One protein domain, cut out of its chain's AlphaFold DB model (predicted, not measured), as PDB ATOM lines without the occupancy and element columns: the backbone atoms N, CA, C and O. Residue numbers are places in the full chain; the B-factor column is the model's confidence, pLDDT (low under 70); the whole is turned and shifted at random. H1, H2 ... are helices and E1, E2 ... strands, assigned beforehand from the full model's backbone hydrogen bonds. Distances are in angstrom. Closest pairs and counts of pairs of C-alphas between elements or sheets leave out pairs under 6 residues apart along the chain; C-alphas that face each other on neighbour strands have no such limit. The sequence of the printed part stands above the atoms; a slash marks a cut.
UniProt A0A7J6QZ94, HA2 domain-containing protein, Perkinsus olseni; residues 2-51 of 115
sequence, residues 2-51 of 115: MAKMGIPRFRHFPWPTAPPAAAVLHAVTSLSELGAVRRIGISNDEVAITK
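What this domain is: This is residues 2 to 51 of the 115 residues of the protein "HA2 domain-containing protein" of Perkinsus olseni (UniProt A0A7J6QZ94). The domain has little regular structure: a small two-strand hairpin, E1 and E2, packs near the last part of one helix, H1, and a long stretch with no named element, residues 2 to 20, loops back to the helix's start. The printed part has 50 residues, with one named helix and two named strands in the order H1, E1, E2. The sheet is antiparallel, and the class is mixed, with 19 residues in named elements. The whole is compact, radius of gyration of the C-alphas 10.3 A, spanning 30 by 20 by 19 A.

Where its parts are: E1 is residues 37 to 39, 6.6 A long, and E2 is residues 47 to 49, 6.7 A, ending at C-alpha 49 (31.840, 38.635, -43.916). H1, residues 21 to 33, measures 18.4 A from C-alpha 21 (12.665, 34.317, -45.709).

How they stand to each other: E1 and E2 form an antiparallel hairpin at 153 degrees, with N 38 and O 48 within hydrogen-bond range at 2.8 A. The closest C-alphas of H1 and E1, Leu 31 and Val 37, are 5.8 A apart. In H1 every O i to N i+4 pair is within hydrogen-bond range.

The domain as a whole: The farthest C-alphas, Thr 17 and Lys 51, are 30.2 A apart. The printed part has no cut, and no printed residue is under 70 in pLDDT.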
ATOM      1  N   MET A   2      24.940  44.312 -41.539       88.25
ATOM      2  CA  MET A   2      24.689  43.367 -40.430       88.25
ATOM      3  C   MET A   2      25.766  42.281 -40.271       88.25
ATOM      4  O   MET A   2      26.256  42.069 -39.168       88.25
ATOM      5  N   ALA A   3      26.223  41.688 -41.380       86.88
ATOM      6  CA  ALA A   3      27.338  40.739 -41.357       86.88
ATOM      7  C   ALA A   3      28.654  41.344 -40.807       86.88
ATOM      8  O   ALA A   3      29.415  40.641 -40.156       86.88
ATOM      9  N   LYS A   4      28.912  42.649 -41.016       88.62
ATOM     10  CA  LYS A   4      30.081  43.360 -40.454       88.62
ATOM     11  C   LYS A   4      29.956  43.560 -38.945       88.62
ATOM     12  O   LYS A   4      30.958  43.546 -38.248       88.62
ATOM     13  N   MET A   5      28.733  43.723 -38.443       88.12
ATOM     14  CA  MET A   5      28.455  43.884 -37.012       88.12
ATOM     15  C   MET A   5      28.538  42.563 -36.229       88.12
ATOM     16  O   MET A   5      28.212  42.539 -35.049       88.12
ATOM     17  N   GLY A   6      28.941  41.459 -36.869       84.50
ATOM     18  CA  GLY A   6      29.049  40.160 -36.206       84.50
ATOM     19  C   GLY A   6      27.701  39.488 -35.951       84.50
ATOM     20  O   GLY A   6      27.583  38.715 -35.007       84.50
ATOM     21  N   ILE A   7      26.683  39.769 -36.774       85.12
ATOM     22  CA  ILE A   7      25.386  39.078 -36.733       85.12
ATOM     23  C   ILE A   7      25.387  38.009 -37.837       85.12
ATOM     24  O   ILE A   7      25.096  38.340 -38.991       85.12
ATOM     25  N   PRO A   8      25.733  36.744 -37.526       75.50
ATOM     26  CA  PRO A   8      25.865  35.696 -38.533       75.50
ATOM     27  C   PRO A   8      24.517  35.118 -38.966       75.50
ATOM     28  O   PRO A   8      24.410  34.662 -40.096       75.50
ATOM     29  N   ARG A   9      23.494  35.136 -38.093       81.75
ATOM     30  CA  ARG A   9      22.164  34.547 -38.338       81.75
ATOM     31  C   ARG A   9      21.085  35.621 -38.365       81.75
ATOM     32  O   ARG A   9      20.640  36.090 -37.318       81.75
ATOM     33  N   PHE A  10      20.633  35.987 -39.560       80.12
ATOM     34  CA  PHE A  10      19.654  37.068 -39.733       80.12
ATOM     35  C   PHE A  10      18.249  36.707 -39.247       80.12
ATOM     36  O   PHE A  10      17.485  37.603 -38.884       80.12
ATOM     37  N   ARG A  11      17.903  35.414 -39.191       76.75
ATOM     38  CA  ARG A  11      16.604  34.951 -38.673       76.75
ATOM     39  C   ARG A  11      16.408  35.195 -37.179       76.75
ATOM     40  O   ARG A  11      15.275  35.370 -36.754       76.75
ATOM     41  N   HIS A  12      17.487  35.225 -36.397       79.44
ATOM     42  CA  HIS A  12      17.431  35.476 -34.950       79.44
ATOM     43  C   HIS A  12      17.610  36.951 -34.588       79.44
ATOM     44  O   HIS A  12      17.652  37.299 -33.410       79.44
ATOM     45  N   PHE A  13      17.754  37.826 -35.585       85.88
ATOM     46  CA  PHE A  13      17.848  39.251 -35.328       85.88
ATOM     47  C   PHE A  13      16.489  39.781 -34.820       85.88
ATOM     48  O   PHE A  13      15.451  39.369 -35.344       85.88
ATOM     49  N   PRO A  14      16.465  40.671 -33.809       88.50
ATOM     50  CA  PRO A  14      15.231  41.173 -33.210       88.50
ATOM     51  C   PRO A  14      14.560  42.216 -34.116       88.50
ATOM     52  O   PRO A  14      14.644  43.423 -33.897       88.50
ATOM     53  N   TRP A  15      13.906  41.749 -35.175       88.50
ATOM     54  CA  TRP A  15      13.159  42.603 -36.091       88.50
ATOM     55  C   TRP A  15      11.856  43.102 -35.443       88.50
ATOM     56  O   TRP A  15      11.130  42.284 -34.878       88.50
ATOM     57  N   PRO A  16      11.471  44.385 -35.607       92.44
ATOM     58  CA  PRO A  16      10.112  44.834 -35.287       92.44
ATOM     59  C   PRO A  16       9.048  44.057 -36.078       92.44
ATOM     60  O   PRO A  16       7.965  43.757 -35.588       92.44
ATOM     61  N   THR A  17       9.368  43.700 -37.322       92.50
ATOM     62  CA  THR A  17       8.618  42.754 -38.149       92.50
ATOM     63  C   THR A  17       9.624  42.019 -39.019       92.50
ATOM     64  O   THR A  17      10.398  42.651 -39.738       92.50
ATOM     65  N   ALA A  18       9.668  40.691 -38.909       90.06
ATOM     66  CA  ALA A  18      10.674  39.898 -39.604       90.06
ATOM     67  C   ALA A  18      10.493  39.981 -41.132       90.06
ATOM     68  O   ALA A  18       9.366  39.857 -41.621       90.06
ATOM     69  N   PRO A  19      11.581  40.160 -41.904       90.88
ATOM     70  CA  PRO A  19      11.503  40.137 -43.356       90.88
ATOM     71  C   PRO A  19      11.150  38.727 -43.864       90.88
ATOM     72  O   PRO A  19      11.498  37.729 -43.224       90.88
ATOM     73  N   PRO A  20      10.528  38.609 -45.051       92.06
ATOM     74  CA  PRO A  20      10.271  37.315 -45.673       92.06
ATOM     75  C   PRO A  20      11.558  36.506 -45.857       92.06
ATOM     76  O   PRO A  20      12.579  37.029 -46.313       92.06
ATOM     77  N   ALA A  21      11.502  35.200 -45.584       88.94
ATOM     78  CA  ALA A  21      12.665  34.317 -45.709       88.94
ATOM     79  C   ALA A  21      13.281  34.331 -47.121       88.94
ATOM     80  O   ALA A  21      14.501  34.263 -47.260       88.94
ATOM     81  N   ALA A  22      12.449  34.470 -48.159       91.12
ATOM     82  CA  ALA A  22      12.895  34.587 -49.545       91.12
ATOM     83  C   ALA A  22      13.751  35.844 -49.790       91.12
ATOM     84  O   ALA A  22      14.753  35.769 -50.495       91.12
ATOM     85  N   ALA A  23      13.409  36.978 -49.166       91.06
ATOM     86  CA  ALA A  23      14.168  38.220 -49.298       91.06
ATOM     87  C   ALA A  23      15.547  38.113 -48.631       91.06
ATOM     88  O   ALA A  23      16.550  38.541 -49.203       91.06
ATOM     89  N   VAL A  24      15.613  37.479 -47.452       90.06
ATOM     90  CA  VAL A  24      16.882  37.201 -46.759       90.06
ATOM     91  C   VAL A  24      17.758  36.274 -47.599       90.06
ATOM     92  O   VAL A  24      18.937  36.558 -47.797       90.06
ATOM     93  N   LEU A  25      17.180  35.199 -48.142       90.62
ATOM     94  CA  LEU A  25      17.901  34.262 -49.001       90.62
ATOM     95  C   LEU A  25      18.439  34.951 -50.259       90.62
ATOM     96  O   LEU A  25      19.604  34.772 -50.598       90.62
ATOM     97  N   HIS A  26      17.613  35.763 -50.922       92.31
ATOM     98  CA  HIS A  26      18.013  36.521 -52.101       92.31
ATOM     99  C   HIS A  26      19.177  37.468 -51.784       92.31
ATOM    100  O   HIS A  26      20.193  37.445 -52.473       92.31
ATOM    101  N   ALA A  27      19.090  38.227 -50.685       91.88
ATOM    102  CA  ALA A  27      20.173  39.100 -50.240       91.88
ATOM    103  C   ALA A  27      21.473  38.327 -49.957       91.88
ATOM    104  O   ALA A  27      22.548  38.770 -50.362       91.88
ATOM    105  N   VAL A  28      21.394  37.163 -49.302       92.19
ATOM    106  CA  VAL A  28      22.562  36.303 -49.052       92.19
ATOM    107  C   VAL A  28      23.161  35.783 -50.359       92.19
ATOM    108  O   VAL A  28      24.382  35.794 -50.505       92.19
ATOM    109  N   THR A  29      22.340  35.353 -51.320       93.62
ATOM    110  CA  THR A  29      22.801  34.940 -52.656       93.62
ATOM    111  C   THR A  29      23.521  36.079 -53.366       93.62
ATOM    112  O   THR A  29      24.695  35.921 -53.689       93.62
ATOM    113  N   SER A  30      22.897  37.253 -53.500       94.31
ATOM    114  CA  SER A  30      23.509  38.392 -54.192       94.31
ATOM    115  C   SER A  30      24.808  38.856 -53.522       94.31
ATOM    116  O   SER A  30      25.790  39.163 -54.194       94.31
ATOM    117  N   LEU A  31      24.861  38.891 -52.186       94.25
ATOM    118  CA  LEU A  31      26.085  39.254 -51.463       94.25
ATOM    119  C   LEU A  31      27.179  38.184 -51.593       94.25
ATOM    120  O   LEU A  31      28.362  38.523 -51.571       94.25
ATOM    121  N   SER A  32      26.803  36.912 -51.715       94.25
ATOM    122  CA  SER A  32      27.743  35.818 -51.960       94.25
ATOM    123  C   SER A  32      28.326  35.891 -53.371       94.25
ATOM    124  O   SER A  32      29.529  35.705 -53.534       94.25
ATOM    125  N   GLU A  33      27.508  36.202 -54.379       94.94
ATOM    126  CA  GLU A  33      27.937  36.395 -55.773       94.94
ATOM    127  C   GLU A  33      28.885  37.590 -55.924       94.94
ATOM    128  O   GLU A  33      29.887  37.505 -56.627       94.94
ATOM    129  N   LEU A  34      28.641  38.679 -55.184       94.88
ATOM    130  CA  LEU A  34      29.563  39.820 -55.091       94.88
ATOM    131  C   LEU A  34      30.855  39.502 -54.310       94.88
ATOM    132  O   LEU A  34      31.712  40.371 -54.148       94.88
ATOM    133  N   GLY A  35      30.985  38.294 -53.752       94.62
ATOM    134  CA  GLY A  35      32.106  37.901 -52.901       94.62
ATOM    135  C   GLY A  35      32.166  38.655 -51.569       94.62
ATOM    136  O   GLY A  35      33.209  38.649 -50.912       94.62
ATOM    137  N   ALA A  36      31.081  39.318 -51.159       95.25
ATOM    138  CA  ALA A  36      31.002  40.120 -49.939       95.25
ATOM    139  C   ALA A  36      30.814  39.257 -48.680       95.25
ATOM    140  O   ALA A  36      31.285  39.601 -47.594       95.25
ATOM    141  N   VAL A  37      30.137  38.119 -48.813       94.12
ATOM    142  CA  VAL A  37      29.929  37.165 -47.719       94.12
ATOM    143  C   VAL A  37      30.227  35.746 -48.183       94.12
ATOM    144  O   VAL A  37      30.168  35.437 -49.369       94.12
ATOM    145  N   ARG A  38      30.535  34.872 -47.230       92.31
ATOM    146  CA  ARG A  38      30.657  33.430 -47.420       92.31
ATOM    147  C   ARG A  38      29.587  32.753 -46.579       92.31
ATOM    148  O   ARG A  38      29.471  33.055 -45.396       92.31
ATOM    149  N   ARG A  39      28.834  31.826 -47.167       89.88
ATOM    150  CA  ARG A  39      27.913  30.973 -46.405       89.88
ATOM    151  C   ARG A  39      28.718  30.053 -45.492       89.88
ATOM    152  O   ARG A  39      29.670  29.422 -45.952       89.88
ATOM    153  N   ILE A  40      28.367  30.021 -44.215       82.94
ATOM    154  CA  ILE A  40      29.013  29.189 -43.200       82.94
ATOM    155  C   ILE A  40      27.931  28.396 -42.474       82.94
ATOM    156  O   ILE A  40      26.996  28.971 -41.939       82.94
ATOM    157  N   GLY A  41      28.050  27.071 -42.462       75.62
ATOM    158  CA  GLY A  41      27.079  26.186 -41.817       75.62
ATOM    159  C   GLY A  41      26.046  25.575 -42.768       75.62
ATOM    160  O   GLY A  41      26.139  25.689 -43.988       75.62
ATOM    161  N   ILE A  42      25.090  24.859 -42.173       71.94
ATOM    162  CA  ILE A  42      24.062  24.075 -42.883       71.94
ATOM    163  C   ILE A  42      22.865  24.963 -43.263       71.94
ATOM    164  O   ILE A  42      22.153  24.686 -44.227       71.94
ATOM    165  N   SER A  43      22.642  26.045 -42.512       73.25
ATOM    166  CA  SER A  43      21.541  26.967 -42.764       73.25
ATOM    167  C   SER A  43      21.906  27.984 -43.843       73.25
ATOM    168  O   SER A  43      22.978  28.585 -43.816       73.25
ATOM    169  N   ASN A  44      20.983  28.230 -44.772       73.50
ATOM    170  CA  ASN A  44      21.191  29.158 -45.888       73.50
ATOM    171  C   ASN A  44      21.308  30.639 -45.477       73.50
ATOM    172  O   ASN A  44      21.643  31.469 -46.319       73.50
ATOM    173  N   ASP A  45      21.001  30.984 -44.226       74.19
ATOM    174  CA  ASP A  45      21.048  32.352 -43.699       74.19
ATOM    175  C   ASP A  45      22.271  32.638 -42.817       74.19
ATOM    176  O   ASP A  45      22.426  33.775 -42.373       74.19
ATOM    177  N   GLU A  46      23.126  31.641 -42.569       86.31
ATOM    178  CA  GLU A  46      24.326  31.800 -41.750       86.31
ATOM    179  C   GLU A  46      25.530  32.186 -42.625       86.31
ATOM    180  O   GLU A  46      25.914  31.475 -43.561       86.31
ATOM    181  N   VAL A  47      26.099  33.370 -42.371       90.50
ATOM    182  CA  VAL A  47      27.152  33.951 -43.218       90.50
ATOM    183  C   VAL A  47      28.289  34.588 -42.424       90.50
ATOM    184  O   VAL A  47      28.097  35.148 -41.348       90.50
ATOM    185  N   ALA A  48      29.482  34.561 -43.016       91.88
ATOM    186  CA  ALA A  48      30.676  35.254 -42.561       91.88
ATOM    187  C   ALA A  48      31.034  36.353 -43.561       91.88
ATOM    188  O   ALA A  48      31.017  36.133 -44.775       91.88
ATOM    189  N   ILE A  49      31.377  37.539 -43.064       94.38
ATOM    190  CA  ILE A  49      31.840  38.635 -43.916       94.38
ATOM    191  C   ILE A  49      33.246  38.346 -44.462       94.38
ATOM    192  O   ILE A  49      34.100  37.807 -43.759       94.38
ATOM    193  N   THR A  50      33.495  38.682 -45.728       95.00
ATOM    194  CA  THR A  50      34.836  38.600 -46.333       95.00
ATOM    195  C   THR A  50      35.560  39.946 -46.230       95.00
ATOM    196  O   THR A  50      34.928  40.975 -46.001       95.00
ATOM    197  N   LYS A  51      36.874  39.988 -46.504       93.94
ATOM    198  CA  LYS A  51      37.615  41.264 -46.630       93.94
ATOM    199  C   LYS A  51      37.000  42.194 -47.688       93.94
ATOM    200  O   LYS A  51      36.942  43.405 -47.500       93.94
TER     201      LYS A  51